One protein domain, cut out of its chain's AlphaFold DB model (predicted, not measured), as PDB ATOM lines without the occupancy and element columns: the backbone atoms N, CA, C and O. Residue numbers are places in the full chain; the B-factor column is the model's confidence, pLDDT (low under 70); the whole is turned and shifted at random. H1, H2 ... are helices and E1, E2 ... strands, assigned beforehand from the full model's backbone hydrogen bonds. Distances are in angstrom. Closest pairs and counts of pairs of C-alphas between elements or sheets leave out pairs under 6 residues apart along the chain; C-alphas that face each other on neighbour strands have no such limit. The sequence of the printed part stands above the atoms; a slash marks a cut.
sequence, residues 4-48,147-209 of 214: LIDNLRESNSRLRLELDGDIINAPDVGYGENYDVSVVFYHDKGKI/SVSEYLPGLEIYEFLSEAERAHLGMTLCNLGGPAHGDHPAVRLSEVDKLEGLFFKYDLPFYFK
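Overview. This is residues 4 to 48 and 147 to 209 of the 214 residues of an uncharacterized protein of Gemmatimonadetes bacterium (UniProt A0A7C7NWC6). A small three-stranded sheet, E2 E1 E8, lies beside helix H2 in the middle of the domain, and the hairpin E6 and E7 packs on H2 along another side. H4 covers E8, H3 lies near one end of the long axis, H1 sits at the edge of the body where it meets H2 and only grazes the sheet E2 E1 E8, and a second small sheet, E3 E4 E5, reaches toward the end away from H3. The printed part has 108 residues, in the order H1 E1 E2 E3 E4 E5 H2 H3 E6 E7 H4 E8, class mixed, helices and strands. The sheet E2 E1 E8 is mixed, the other two are antiparallel. The whole is compact, with a radius of gyration of the C-alphas of 13.8 A and spans of 40 by 33 by 21 A.

Arrangement. Start at E1, residues 15 to 20, the inner strand of its sheet. E2, residues 23 to 25, is its antiparallel neighbour in a hairpin, with N 20 and O 23 at 3.1 A; E8, residues 206 to 208, is parallel to it, with N 17 and O 207 at 2.8 A. H2, residues 152 to 160, stands at the sheet's level, its height 2.3 A; the closest C-alphas of E2 and H2 are those of Ile 24 and Gly 154, 4.9 A. H4, residues 192 to 202, is over E8 at a height of 9.0 A, with Phe 199 and Phe 206 closest, C-alphas 6.5 A apart. Next look at the hairpin of E6, residues 172 to 175, and E7, residues 185 to 188, where N 174 and O 186 are 2.9 A apart; Gly 154 of H2 and Val 187 have the closest C-alphas, 5.2 A. E2 runs on into E3, residues 28 to 30, at 80 degrees. E3, E4, residues 37 to 43, and E5, residues 46 to 48, form a meander, each strand the antiparallel neighbour of the one before, with N 38 and O 30 at 2.8 A and N 41 and O 48 at 2.8 A. The closest C-alphas of E1 and E4 are those of Leu 15 and His 43, 4.2 A. H1, residues 4 to 10, only just touches H2, with 3 pairs of C-alphas within 8 A, Leu 4 and Glu 156 closest at 6.9 A. H3, residues 163 to 169, only just touches H4, with 3 such pairs, Leu 169 and Lys 194 closest at 6.6 A. In H1, H2 and H3 every O i to N i+4 pair is within hydrogen-bond range; in H4, 5 of 7 are.

Along the chain. Find C-alpha 4 at (112.725, 135.917, 125.323), where H1 begins. E1 runs 16.3 A from C-alpha 15 at (113.457, 137.941, 134.537). E4 is 19.4 A long, H4 16.0 A and H2 12.3 A; E8 ends at C-alpha 208, (114.377, 145.370, 138.711).

Size, cuts and confidence. The C-alphas farthest apart, of Asn 34 and Ala 164, are 41.0 A apart. Residues 49 to 146 are not printed, and C-alphas 48 and 147 are 14.9 A apart across the cut. Of the links that are printed whole, none is long. The mean pLDDT of the printed part is 82.8; residues 147 to 148 and 177 to 184 are under 70.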
ATOM      1  N   LEU A   4     112.511 135.893 123.867       80.00
ATOM      2  CA  LEU A   4     112.725 135.917 125.323       80.00
ATOM      3  C   LEU A   4     111.447 136.295 126.082       80.00
ATOM      4  O   LEU A   4     111.078 135.635 127.053       80.00
ATOM      5  N   ILE A   5     110.756 137.345 125.632       82.19
ATOM      6  CA  ILE A   5     109.511 137.817 126.257       82.19
ATOM      7  C   ILE A   5     108.424 136.742 126.186       82.19
ATOM      8  O   ILE A   5     107.752 136.483 127.187       82.19
ATOM      9  N   ASP A   6     108.261 136.109 125.027       84.88
ATOM     10  CA  ASP A   6     107.230 135.095 124.823       84.88
ATOM     11  C   ASP A   6     107.545 133.820 125.617       84.88
ATOM     12  O   ASP A   6     106.684 133.340 126.351       84.88
ATOM     13  N   ASN A   7     108.800 133.361 125.623       83.25
ATOM     14  CA  ASN A   7     109.246 132.223 126.434       83.25
ATOM     15  C   ASN A   7     109.033 132.451 127.939       83.25
ATOM     16  O   ASN A   7     108.576 131.556 128.662       83.25
ATOM     17  N   LEU A   8     109.342 133.655 128.434       85.94
ATOM     18  CA  LEU A   8     109.119 134.016 129.834       85.94
ATOM     19  C   LEU A   8     107.621 134.053 130.174       85.94
ATOM     20  O   LEU A   8     107.224 133.579 131.242       85.94
ATOM     21  N   ARG A   9     106.777 134.548 129.260       86.94
ATOM     22  CA  ARG A   9     105.315 134.546 129.415       86.94
ATOM     23  C   ARG A   9     104.729 133.141 129.413       86.94
ATOM     24  O   ARG A   9     103.957 132.819 130.315       86.94
ATOM     25  N   GLU A  10     105.110 132.298 128.458       87.31
ATOM     26  CA  GLU A  10     104.685 130.892 128.394       87.31
ATOM     27  C   GLU A  10     105.077 130.134 129.665       87.31
ATOM     28  O   GLU A  10     104.295 129.360 130.220       87.31
ATOM     29  N   SER A  11     106.264 130.437 130.186       85.62
ATOM     30  CA  SER A  11     106.766 129.873 131.435       85.62
ATOM     31  C   SER A  11     106.190 130.547 132.683       85.62
ATOM     32  O   SER A  11     106.521 130.127 133.795       85.62
ATOM     33  N   ASN A  12     105.340 131.573 132.542       88.75
ATOM     34  CA  ASN A  12     104.820 132.430 133.613       88.75
ATOM     35  C   ASN A  12     105.920 132.833 134.612       88.75
ATOM     36  O   ASN A  12     105.796 132.578 135.812       88.75
ATOM     37  N   SER A  13     107.046 133.318 134.096       90.62
ATOM     38  CA  SER A  13     108.233 133.681 134.863       90.62
ATOM     39  C   SER A  13     108.646 135.109 134.537       90.62
ATOM     40  O   SER A  13     108.357 135.617 133.457       90.62
ATOM     41  N   ARG A  14     109.309 135.770 135.482       91.06
ATOM     42  CA  ARG A  14     109.807 137.136 135.319       91.06
ATOM     43  C   ARG A  14     111.312 137.154 135.486       91.06
ATOM     44  O   ARG A  14     111.812 136.610 136.467       91.06
ATOM     45  N   LEU A  15     112.009 137.799 134.560       91.44
ATOM     46  CA  LEU A  15     113.457 137.941 134.537       91.44
ATOM     47  C   LEU A  15     113.903 139.200 135.295       91.44
ATOM     48  O   LEU A  15     113.329 140.279 135.132       91.44
ATOM     49  N   ARG A  16     114.931 139.051 136.131       91.62
ATOM     50  CA  ARG A  16     115.591 140.150 136.836       91.62
ATOM     51  C   ARG A  16     116.479 140.912 135.865       91.62
ATOM     52  O   ARG A  16     117.297 140.307 135.180       91.62
ATOM     53  N   LEU A  17     116.361 142.228 135.893       90.31
ATOM     54  CA  LEU A  17     117.262 143.147 135.213       90.31
ATOM     55  C   LEU A  17     118.169 143.850 136.216       90.31
ATOM     56  O   LEU A  17     117.772 144.083 137.367       90.31
ATOM     57  N   GLU A  18     119.343 144.242 135.739       88.88
ATOM     58  CA  GLU A  18     120.215 145.202 136.399       88.88
ATOM     59  C   GLU A  18     120.559 146.370 135.480       88.88
ATOM     60  O   GLU A  18     120.174 146.415 134.307       88.88
ATOM     61  N   LEU A  19     121.182 147.371 136.097       86.75
ATOM     62  CA  LEU A  19     121.722 148.526 135.412       86.75
ATOM     63  C   LEU A  19     123.196 148.649 135.762       86.75
ATOM     64  O   LEU A  19     123.529 148.898 136.924       86.75
ATOM     65  N   ASP A  20     124.051 148.534 134.753       82.69
ATOM     66  CA  ASP A  20     125.422 149.022 134.839       82.69
ATOM     67  C   ASP A  20     125.459 150.461 134.318       82.69
ATOM     68  O   ASP A  20     125.372 150.731 133.116       82.69
ATOM     69  N   GLY A  21     125.456 151.414 135.250       85.12
ATOM     70  CA  GLY A  21     125.241 152.822 134.940       85.12
ATOM     71  C   GLY A  21     123.878 153.055 134.283       85.12
ATOM     72  O   GLY A  21     122.846 153.032 134.953       85.12
ATOM     73  N   ASP A  22     123.892 153.326 132.978       87.00
ATOM     74  CA  ASP A  22     122.709 153.571 132.151       87.00
ATOM     75  C   ASP A  22     122.390 152.428 131.170       87.00
ATOM     76  O   ASP A  22     121.499 152.567 130.328       87.00
ATOM     77  N   ILE A  23     123.090 151.296 131.285       87.75
ATOM     78  CA  ILE A  23     122.963 150.131 130.408       87.75
ATOM     79  C   ILE A  23     122.115 149.046 131.067       87.75
ATOM     80  O   ILE A  23     122.370 148.663 132.202       87.75
ATOM     81  N   ILE A  24     121.134 148.511 130.336       86.19
ATOM     82  CA  ILE A  24     120.344 147.352 130.782       86.19
ATOM     83  C   ILE A  24     121.153 146.072 130.561       86.19
ATOM     84  O   ILE A  24     121.482 145.754 129.414       86.19
ATOM     85  N   ASN A  25     121.403 145.314 131.628       85.12
ATOM     86  CA  ASN A  25     122.157 144.064 131.564       85.12
ATOM     87  C   ASN A  25     121.536 142.924 132.389       85.12
ATOM     88  O   ASN A  25     120.615 143.095 133.202       85.12
ATOM     89  N   ALA A  26     122.053 141.727 132.132       81.81
ATOM     90  CA  ALA A  26     121.933 140.580 132.997       81.81
ATOM     91  C   ALA A  26     122.684 140.863 134.312       81.81
ATOM     92  O   ALA A  26     123.720 141.521 134.310       81.81
ATOM     93  N   PRO A  27     122.161 140.361 135.433       76.62
ATOM     94  CA  PRO A  27     122.676 140.646 136.774       76.62
ATOM     95  C   PRO A  27     124.060 140.067 137.093       76.62
ATOM     96  O   PRO A  27     124.642 140.471 138.096       76.62
ATOM     97  N   ASP A  28     124.537 139.065 136.356       76.94
ATOM     98  CA  ASP A  28     125.749 138.337 136.732       76.94
ATOM     99  C   ASP A  28     126.431 137.748 135.494       76.94
ATOM    100  O   ASP A  28     125.791 137.075 134.677       76.94
ATOM    101  N   VAL A  29     127.714 138.073 135.353       74.38
ATOM    102  CA  VAL A  29     128.589 137.713 134.235       74.38
ATOM    103  C   VAL A  29     129.971 137.438 134.804       74.38
ATOM    104  O   VAL A  29     130.499 138.246 135.573       74.38
ATOM    105  N   GLY A  30     130.567 136.317 134.416       73.12
ATOM    106  CA  GLY A  30     131.902 135.925 134.852       73.12
ATOM    107  C   GLY A  30     131.967 134.438 135.151       73.12
ATOM    108  O   GLY A  30     131.328 133.640 134.471       73.12
ATOM    109  N   TYR A  31     132.735 134.060 136.170       73.62
ATOM    110  CA  TYR A  31     132.902 132.657 136.542       73.62
ATOM    111  C   TYR A  31     131.578 132.027 136.984       73.62
ATOM    112  O   TYR A  31     130.924 132.513 137.911       73.62
ATOM    113  N   GLY A  32     131.186 130.957 136.291       72.00
ATOM    114  CA  GLY A  32     129.928 130.255 136.509       72.00
ATOM    115  C   GLY A  32     129.992 129.193 137.602       72.00
ATOM    116  O   GLY A  32     131.029 128.921 138.204       72.00
ATOM    117  N   GLU A  33     128.844 128.568 137.864       80.94
ATOM    118  CA  GLU A  33     128.780 127.360 138.696       80.94
ATOM    119  C   GLU A  33     128.966 126.089 137.865       80.94
ATOM    120  O   GLU A  33     129.422 125.075 138.397       80.94
ATOM    121  N   ASN A  34     128.574 126.131 136.589       82.19
ATOM    122  CA  ASN A  34     128.605 124.987 135.680       82.19
ATOM    123  C   ASN A  34     129.617 125.146 134.543       82.19
ATOM    124  O   ASN A  34     129.966 124.141 133.933       82.19
ATOM    125  N   TYR A  35     130.057 126.376 134.275       81.38
ATOM    126  CA  TYR A  35     131.017 126.712 133.228       81.38
ATOM    127  C   TYR A  35     132.114 127.605 133.793       81.38
ATOM    128  O   TYR A  35     131.856 128.389 134.713       81.38
ATOM    129  N   ASP A  36     133.300 127.552 133.191       78.38
ATOM    130  CA  ASP A  36     134.387 128.474 133.537       78.38
ATOM    131  C   ASP A  36     133.962 129.929 133.342       78.38
ATOM    132  O   ASP A  36     134.308 130.788 134.145       78.38
ATOM    133  N   VAL A  37     133.156 130.203 132.314       76.69
ATOM    134  CA  VAL A  37     132.589 131.525 132.056       76.69
ATOM    135  C   VAL A  37     131.110 131.405 131.723       76.69
ATOM    136  O   VAL A  37     130.706 130.584 130.900       76.69
ATOM    137  N   SER A  38     130.287 132.268 132.318       77.19
ATOM    138  CA  SER A  38     128.848 132.288 132.100       77.19
ATOM    139  C   SER A  38     128.212 133.676 132.227       77.19
ATOM    140  O   SER A  38     128.721 134.575 132.895       77.19
ATOM    141  N   VAL A  39     127.048 133.809 131.597       78.25
ATOM    142  CA  VAL A  39     126.029 134.824 131.854       78.25
ATOM    143  C   VAL A  39     124.879 134.140 132.589       78.25
ATOM    144  O   VAL A  39     124.312 133.148 132.113       78.25
ATOM    145  N   VAL A  40     124.496 134.681 133.746       83.25
ATOM    146  CA  VAL A  40     123.430 134.116 134.578       83.25
ATOM    147  C   VAL A  40     122.206 135.026 134.582       83.25
ATOM    148  O   VAL A  40     122.198 136.153 135.078       83.25
ATOM    149  N   PHE A  41     121.102 134.479 134.091       85.44
ATOM    150  CA  PHE A  41     119.792 135.109 134.083       85.44
ATOM    151  C   PHE A  41     118.983 134.648 135.294       85.44
ATOM    152  O   PHE A  41     118.450 133.537 135.322       85.44
ATOM    153  N   TYR A  42     118.855 135.506 136.306       88.81
ATOM    154  CA  TYR A  42     117.978 135.225 137.445       88.81
ATOM    155  C   TYR A  42     116.525 135.538 137.105       88.81
ATOM    156  O   TYR A  42     116.204 136.630 136.644       88.81
ATOM    157  N   HIS A  43     115.623 134.624 137.430       89.44
ATOM    158  CA  HIS A  43     114.186 134.820 137.309       89.44
ATOM    159  C   HIS A  43     113.477 134.402 138.603       89.44
ATOM    160  O   HIS A  43     114.062 133.814 139.508       89.44
ATOM    161  N   ASP A  44     112.197 134.728 138.735       87.75
ATOM    162  CA  ASP A  44     111.406 134.460 139.946       87.75
ATOM    163  C   ASP A  44     111.248 132.969 140.313       87.75
ATOM    164  O   ASP A  44     110.805 132.648 141.416       87.75
ATOM    165  N   LYS A  45     111.631 132.051 139.417       86.75
ATOM    166  CA  LYS A  45     111.576 130.594 139.628       86.75
ATOM    167  C   LYS A  45     112.946 129.918 139.702       86.75
ATOM    168  O   LYS A  45     112.991 128.702 139.873       86.75
ATOM    169  N   GLY A  46     114.041 130.664 139.579       87.56
ATOM    170  CA  GLY A  46     115.382 130.090 139.566       87.56
ATOM    171  C   GLY A  46     116.389 130.946 138.810       87.56
ATOM    172  O   GLY A  46     116.330 132.175 138.823       87.56
ATOM    173  N   LYS A  47     117.340 130.273 138.172       88.06
ATOM    174  CA  LYS A  47     118.340 130.899 137.317       88.06
ATOM    175  C   LYS A  47     118.579 130.037 136.089       88.06
ATOM    176  O   LYS A  47     118.471 128.813 136.168       88.06
ATOM    177  N   ILE A  48     118.914 130.693 134.991       82.50
ATOM    178  CA  ILE A  48     119.377 130.053 133.768       82.50
ATOM    179  C   ILE A  48     120.806 130.526 133.551       82.50
ATOM    180  O   ILE A  48     121.059 131.727 133.510       82.50
ATOM    181  N   SER A 147     123.777 133.951 120.480       54.69
ATOM    182  CA  SER A 147     124.190 135.336 120.731       54.69
ATOM    183  C   SER A 147     123.725 135.863 122.107       54.69
ATOM    184  O   SER A 147     123.111 136.925 122.210       54.69
ATOM    185  N   VAL A 148     123.938 135.082 123.162       64.38
ATOM    186  CA  VAL A 148     123.503 135.326 124.530       64.38
ATOM    187  C   VAL A 148     124.566 136.180 125.196       64.38
ATOM    188  O   VAL A 148     125.533 135.684 125.758       64.38
ATOM    189  N   SER A 149     124.390 137.492 125.093       74.31
ATOM    190  CA  SER A 149     125.164 138.459 125.863       74.31
ATOM    191  C   SER A 149     124.411 138.855 127.126       74.31
ATOM    192  O   SER A 149     123.184 138.742 127.215       74.31
ATOM    193  N   GLU A 150     125.133 139.425 128.083       77.81
ATOM    194  CA  GLU A 150     124.520 140.114 129.217       77.81
ATOM    195  C   GLU A 150     123.551 141.225 128.784       77.81
ATOM    196  O   GLU A 150     122.610 141.538 129.503       77.81
ATOM    197  N   TYR A 151     123.709 141.785 127.584       82.88
ATOM    198  CA  TYR A 151     122.850 142.846 127.056       82.88
ATOM    199  C   TYR A 151     121.556 142.333 126.415       82.88
ATOM    200  O   TYR A 151     120.686 143.143 126.077       82.88
ATOM    201  N   LEU A 152     121.387 141.010 126.271       82.56
ATOM    202  CA  LEU A 152     120.208 140.392 125.655       82.56
ATOM    203  C   LEU A 152     118.873 140.934 126.206       82.56
ATOM    204  O   LEU A 152     118.012 141.284 125.396       82.56
ATOM    205  N   PRO A 153     118.667 141.092 127.531       86.69
ATOM    206  CA  PRO A 153     117.404 141.611 128.047       86.69
ATOM    207  C   PRO A 153     117.135 143.050 127.595       86.69
ATOM    208  O   PRO A 153     115.999 143.398 127.277       86.69
ATOM    209  N   GLY A 154     118.178 143.884 127.528       89.38
ATOM    210  CA  GLY A 154     118.077 145.251 127.030       89.38
ATOM    211  C   GLY A 154     117.651 145.291 125.565       89.38
ATOM    212  O   GLY A 154     116.741 146.046 125.217       89.38
ATOM    213  N   LEU A 155     118.267 144.453 124.727       88.38
ATOM    214  CA  LEU A 155     117.963 144.347 123.296       88.38
ATOM    215  C   LEU A 155     116.522 143.897 123.046       88.38
ATOM    216  O   LEU A 155     115.813 144.540 122.277       88.38
ATOM    217  N   GLU A 156     116.058 142.870 123.757       88.44
ATOM    218  CA  GLU A 156     114.686 142.360 123.645       88.44
ATOM    219  C   GLU A 156     113.648 143.430 124.046       88.44
ATOM    220  O   GLU A 156     112.634 143.618 123.370       88.44
ATOM    221  N   ILE A 157     113.921 144.217 125.097       90.31
ATOM    222  CA  ILE A 157     113.071 145.358 125.483       90.31
ATOM    223  C   ILE A 157     113.094 146.444 124.406       90.31
ATOM    224  O   ILE A 157     112.046 146.996 124.062       90.31
ATOM    225  N   TYR A 158     114.275 146.775 123.879       91.12
ATOM    226  CA  TYR A 158     114.410 147.773 122.826       91.12
ATOM    227  C   TYR A 158     113.594 147.365 121.602       91.12
ATOM    228  O   TYR A 158     112.780 148.160 121.145       91.12
ATOM    229  N   GLU A 159     113.738 146.133 121.116       89.94
ATOM    230  CA  GLU A 159     113.006 145.616 119.957       89.94
ATOM    231  C   GLU A 159     111.488 145.594 120.169       89.94
ATOM    232  O   GLU A 159     110.752 145.994 119.264       89.94
ATOM    233  N   PHE A 160     111.024 145.231 121.369       91.19
ATOM    234  CA  PHE A 160     109.600 145.212 121.717       91.19
ATOM    235  C   PHE A 160     108.942 146.601 121.672       91.19
ATOM    236  O   PHE A 160     107.796 146.745 121.239       91.19
ATOM    237  N   LEU A 161     109.637 147.638 122.147       91.25
ATOM    238  CA  LEU A 161     109.064 148.978 122.281       91.25
ATOM    239  C   LEU A 161     108.937 149.699 120.939       91.25
ATOM    240  O   LEU A 161     109.776 149.551 120.052       91.25
ATOM    241  N   SER A 162     107.925 150.557 120.804       92.19
ATOM    242  CA  SER A 162     107.800 151.429 119.630       92.19
ATOM    243  C   SER A 162     108.860 152.540 119.624       92.19
ATOM    244  O   SER A 162     109.361 152.944 120.673       92.19
ATOM    245  N   GLU A 163     109.166 153.105 118.453       93.75
ATOM    246  CA  GLU A 163     110.129 154.213 118.322       93.75
ATOM    247  C   GLU A 163     109.787 155.407 119.232       93.75
ATOM    248  O   GLU A 163     110.664 155.971 119.883       93.75
ATOM    249  N   ALA A 164     108.501 155.757 119.343       93.19
ATOM    250  CA  ALA A 164     108.044 156.847 120.204       93.19
ATOM    251  C   ALA A 164     108.293 156.565 121.696       93.19
ATOM    252  O   ALA A 164     108.611 157.478 122.458       93.19
ATOM    253  N   GLU A 165     108.168 155.308 122.120       93.50
ATOM    254  CA  GLU A 165     108.422 154.892 123.501       93.50
ATOM    255  C   GLU A 165     109.913 154.836 123.799       93.50
ATOM    256  O   GLU A 165     110.340 155.358 124.827       93.50
ATOM    257  N   ARG A 166     110.715 154.310 122.865       94.56
ATOM    258  CA  ARG A 166     112.180 154.365 122.948       94.56
ATOM    259  C   ARG A 166     112.649 155.813 123.089       94.56
ATOM    260  O   ARG A 166     113.410 156.121 124.001       94.56
ATOM    261  N   ALA A 167     112.132 156.722 122.261       91.88
ATOM    262  CA  ALA A 167     112.443 158.148 122.346       91.88
ATOM    263  C   ALA A 167     112.011 158.766 123.688       91.88
ATOM    264  O   ALA A 167     112.752 159.558 124.268       91.88
ATOM    265  N   HIS A 168     110.842 158.387 124.216       91.75
ATOM    266  CA  HIS A 168     110.352 158.864 125.513       91.75
ATOM    267  C   HIS A 168     111.220 158.412 126.699       91.75
ATOM    268  O   HIS A 168     111.326 159.130 127.696       91.75
ATOM    269  N   LEU A 169     111.834 157.234 126.584       91.00
ATOM    270  CA  LEU A 169     112.759 156.671 127.566       91.00
ATOM    271  C   LEU A 169     114.218 157.118 127.368       91.00
ATOM    272  O   LEU A 169     115.079 156.795 128.188       91.00
ATOM    273  N   GLY A 170     114.513 157.830 126.276       92.19
ATOM    274  CA  GLY A 170     115.886 158.134 125.873       92.19
ATOM    275  C   GLY A 170     116.694 156.882 125.516       92.19
ATOM    276  O   GLY A 170     117.901 156.864 125.731       92.19
ATOM    277  N   MET A 171     116.042 155.826 125.019       93.44
ATOM    278  CA  MET A 171     116.708 154.568 124.694       93.44
ATOM    279  C   MET A 171     117.528 154.677 123.412       93.44
ATOM    280  O   MET A 171     117.017 155.079 122.365       93.44
ATOM    281  N   THR A 172     118.786 154.252 123.478       91.25
ATOM    282  CA  THR A 172     119.696 154.223 122.329       91.25
ATOM    283  C   THR A 172     120.477 152.919 122.293       91.25
ATOM    284  O   THR A 172     120.821 152.368 123.336       91.25
ATOM    285  N   LEU A 173     120.754 152.436 121.081       89.00
ATOM    286  CA  LEU A 173     121.739 151.383 120.879       89.00
ATOM    287  C   LEU A 173     123.127 152.006 120.978       89.00
ATOM    288  O   LEU A 173     123.424 152.988 120.294       89.00
ATOM    289  N   CYS A 174     123.965 151.434 121.825       85.25
ATOM    290  CA  CYS A 174     125.380 151.742 121.896       85.25
ATOM    291  C   CYS A 174     126.184 150.470 121.651       85.25
ATOM    292  O   CYS A 174     125.701 149.359 121.843       85.25
ATOM    293  N   ASN A 175     127.412 150.651 121.190       78.00
ATOM    294  CA  ASN A 175     128.376 149.576 121.087       78.00
ATOM    295  C   ASN A 175     129.420 149.822 122.167       78.00
ATOM    296  O   ASN A 175     130.081 150.864 122.145       78.00
ATOM    297  N   LEU A 176     129.498 148.914 123.133       71.62
ATOM    298  CA  LEU A 176     130.442 149.044 124.241       71.62
ATOM    299  C   LEU A 176     131.856 148.594 123.849       71.62
ATOM    300  O   LEU A 176     132.802 148.894 124.570       71.62
ATOM    301  N   GLY A 177     132.011 148.022 122.648       57.88
ATOM    302  CA  GLY A 177     133.262 147.441 122.185       57.88
ATOM    303  C   GLY A 177     133.620 146.184 122.972       57.88
ATOM    304  O   GLY A 177     133.125 145.961 124.070       57.88
ATOM    305  N   GLY A 178     134.478 145.363 122.377       52.59
ATOM    306  CA  GLY A 178     135.063 144.192 123.012       52.59
ATOM    307  C   GLY A 178     136.405 143.870 122.343       52.59
ATOM    308  O   GLY A 178     136.492 143.953 121.107       52.59
ATOM    309  N   PRO A 179     137.483 143.602 123.094       40.22
ATOM    310  CA  PRO A 179     138.801 143.261 122.562       40.22
ATOM    311  C   PRO A 179     138.842 142.084 121.571       40.22
ATOM    312  O   PRO A 179     139.781 142.034 120.777       40.22
ATOM    313  N   ALA A 180     137.850 141.182 121.543       42.09
ATOM    314  CA  ALA A 180     137.934 139.930 120.772       42.09
ATOM    315  C   ALA A 180     137.005 139.797 119.540       42.09
ATOM    316  O   ALA A 180     136.732 138.680 119.111       42.09
ATOM    317  N   HIS A 181     136.604 140.904 118.895       40.31
ATOM    318  CA  HIS A 181     135.852 140.943 117.614       40.31
ATOM    319  C   HIS A 181     134.315 140.914 117.692       40.31
ATOM    320  O   HIS A 181     133.663 140.114 117.016       40.31
ATOM    321  N   GLY A 182     133.705 141.870 118.390       50.84
ATOM    322  CA  GLY A 182     132.262 142.076 118.284       50.84
ATOM    323  C   GLY A 182     131.846 143.514 118.531       50.84
ATOM    324  O   GLY A 182     132.243 144.125 119.519       50.84
ATOM    325  N   ASP A 183     130.995 144.044 117.653       58.44
ATOM    326  CA  ASP A 183     130.069 145.079 118.090       58.44
ATOM    327  C   ASP A 183     129.137 144.391 119.096       58.44
ATOM    328  O   ASP A 183     128.347 143.536 118.698       58.44
ATOM    329  N   HIS A 184     129.262 144.698 120.389       67.00
ATOM    330  CA  HIS A 184     128.351 144.201 121.419       67.00
ATOM    331  C   HIS A 184     127.236 145.238 121.583       67.00
ATOM    332  O   HIS A 184     127.429 146.231 122.297       67.00
ATOM    333  N   PRO A 185     126.095 145.090 120.876       77.69
ATOM    334  CA  PRO A 185     125.021 146.053 120.981       77.69
ATOM    335  C   PRO A 185     124.449 145.982 122.393       77.69
ATOM    336  O   PRO A 185     123.967 144.947 122.847       77.69
ATOM    337  N   ALA A 186     124.500 147.113 123.072       84.81
ATOM    338  CA  ALA A 186     123.903 147.322 124.368       84.81
ATOM    339  C   ALA A 186     122.834 148.405 124.265       84.81
ATOM    340  O   ALA A 186     122.806 149.219 123.334       84.81
ATOM    341  N   VAL A 187     121.922 148.403 125.230       88.31
ATOM    342  CA  VAL A 187     120.821 149.360 125.274       88.31
ATOM    343  C   VAL A 187     121.039 150.295 126.439       88.31
ATOM    344  O   VAL A 187     120.896 149.915 127.601       88.31
ATOM    345  N   ARG A 188     121.359 151.540 126.089       90.19
ATOM    346  CA  ARG A 188     121.418 152.662 127.015       90.19
ATOM    347  C   ARG A 188     120.039 153.268 127.189       90.19
ATOM    348  O   ARG A 188     119.317 153.425 126.204       90.19
ATOM    349  N   LEU A 189     119.707 153.678 128.407       90.81
ATOM    350  CA  LEU A 189     118.431 154.295 128.750       90.81
ATOM    351  C   LEU A 189     118.657 155.512 129.676       90.81
ATOM    352  O   LEU A 189     119.462 155.459 130.598       90.81
ATOM    353  N   SER A 190     117.940 156.616 129.461       87.44
ATOM    354  CA  SER A 190     118.112 157.833 130.283       87.44
ATOM    355  C   SER A 190     117.083 157.958 131.411       87.44
ATOM    356  O   SER A 190     117.294 158.689 132.374       87.44
ATOM    357  N   GLU A 191     115.942 157.281 131.285       87.12
ATOM    358  CA  GLU A 191     114.769 157.453 132.147       87.12
ATOM    359  C   GLU A 191     114.335 156.122 132.788       87.12
ATOM    360  O   GLU A 191     113.329 155.523 132.397       87.12
ATOM    361  N   VAL A 192     115.099 155.653 133.780       82.06
ATOM    362  CA  VAL A 192     114.941 154.311 134.390       82.06
ATOM    363  C   VAL A 192     113.561 154.133 135.013       82.06
ATOM    364  O   VAL A 192     112.869 153.155 134.734       82.06
ATOM    365  N   ASP A 193     113.118 155.124 135.785       82.44
ATOM    366  CA  ASP A 193     111.837 155.083 136.499       82.44
ATOM    367  C   ASP A 193     110.639 154.922 135.547       82.44
ATOM    368  O   ASP A 193     109.595 154.373 135.908       82.44
ATOM    369  N   LYS A 194     110.773 155.391 134.302       87.19
ATOM    370  CA  LYS A 194     109.714 155.280 133.291       87.19
ATOM    371  C   LYS A 194     109.674 153.898 132.649       87.19
ATOM    372  O   LYS A 194     108.601 153.479 132.208       87.19
ATOM    373  N   LEU A 195     110.802 153.187 132.611       88.44
ATOM    374  CA  LEU A 195     110.870 151.833 132.071       88.44
ATOM    375  C   LEU A 195     110.069 150.851 132.938       88.44
ATOM    376  O   LEU A 195     109.290 150.067 132.396       88.44
ATOM    377  N   GLU A 196     110.149 150.961 134.271       85.69
ATOM    378  CA  GLU A 196     109.302 150.166 135.176       85.69
ATOM    379  C   GLU A 196     107.810 150.366 134.886       85.69
ATOM    380  O   GLU A 196     107.043 149.402 134.836       85.69
ATOM    381  N   GLY A 197     107.396 151.608 134.619       86.62
ATOM    382  CA  GLY A 197     106.022 151.922 134.230       86.62
ATOM    383  C   GLY A 197     105.563 151.171 132.974       86.62
ATOM    384  O   GLY A 197     104.401 150.763 132.893       86.62
ATOM    385  N   LEU A 198     106.463 150.934 132.013       88.12
ATOM    386  CA  LEU A 198     106.160 150.139 130.822       88.12
ATOM    387  C   LEU A 198     106.059 148.645 131.121       88.12
ATOM    388  O   LEU A 198     105.211 147.986 130.517       88.12
ATOM    389  N   PHE A 199     106.837 148.122 132.075       89.38
ATOM    390  CA  PHE A 199     106.703 146.725 132.495       89.38
ATOM    391  C   PHE A 199     105.293 146.433 133.001       89.38
ATOM    392  O   PHE A 199     104.692 145.441 132.602       89.38
ATOM    393  N   PHE A 200     104.726 147.339 133.802       85.75
ATOM    394  CA  PHE A 200     103.345 147.218 134.265       85.75
ATOM    395  C   PHE A 200     102.319 147.450 133.151       85.75
ATOM    396  O   PHE A 200     101.327 146.729 133.074       85.75
ATOM    397  N   LYS A 201     102.535 148.448 132.285       88.75
ATOM    398  CA  LYS A 201     101.599 148.793 131.199       88.75
ATOM    399  C   LYS A 201     101.407 147.645 130.207       88.75
ATOM    400  O   LYS A 201     100.290 147.432 129.743       88.75
ATOM    401  N   TYR A 202     102.491 146.956 129.861       88.62
ATOM    402  CA  TYR A 202     102.505 145.914 128.833       88.62
ATOM    403  C   TYR A 202     102.565 144.494 129.384       88.62
ATOM    404  O   TYR A 202     102.666 143.557 128.593       88.62
ATOM    405  N   ASP A 203     102.503 144.342 130.708       88.38
ATOM    406  CA  ASP A 203     102.705 143.059 131.382       88.38
ATOM    407  C   ASP A 203     103.964 142.360 130.840       88.38
ATOM    408  O   ASP A 203     103.934 141.255 130.286       88.38
ATOM    409  N   LEU A 204     105.077 143.104 130.858       90.31
ATOM    410  CA  LEU A 204     106.360 142.569 130.425       90.31
ATOM    411  C   LEU A 204     106.956 141.721 131.549       90.31
ATOM    412  O   LEU A 204     106.938 142.138 132.714       90.31
ATOM    413  N   PRO A 205     107.542 140.561 131.216       91.94
ATOM    414  CA  PRO A 205     108.060 139.617 132.192       91.94
ATOM    415  C   PRO A 205     109.439 140.041 132.722       91.94
ATOM    416  O   PRO A 205     110.341 139.222 132.852       91.94
ATOM    417  N   PHE A 206     109.610 141.318 133.056       91.88
ATOM    418  CA  PHE A 206     110.842 141.868 133.610       91.88
ATOM    419  C   PHE A 206     110.582 142.539 134.956       91.88
ATOM    420  O   PHE A 206     109.458 142.957 135.265       91.88
ATOM    421  N   TYR A 207     111.621 142.630 135.779       89.94
ATOM    422  CA  TYR A 207     111.611 143.420 137.003       89.94
ATOM    423  C   TYR A 207     113.028 143.854 137.374       89.94
ATOM    424  O   TYR A 207     113.980 143.097 137.195       89.94
ATOM    425  N   PHE A 208     113.171 145.039 137.961       87.31
ATOM    426  CA  PHE A 208     114.377 145.370 138.711       87.31
ATOM    427  C   PHE A 208     114.243 144.786 140.114       87.31
ATOM    428  O   PHE A 208     113.175 144.863 140.735       87.31
ATOM    429  N   LYS A 209     115.314 144.183 140.641       78.44
ATOM    430  CA  LYS A 209     115.343 143.838 142.065       78.44
ATOM    431  C   LYS A 209     115.285 145.162 142.814       78.44
ATOM    432  O   LYS A 209     116.236 145.936 142.754       78.44
TER     433      LYS A 209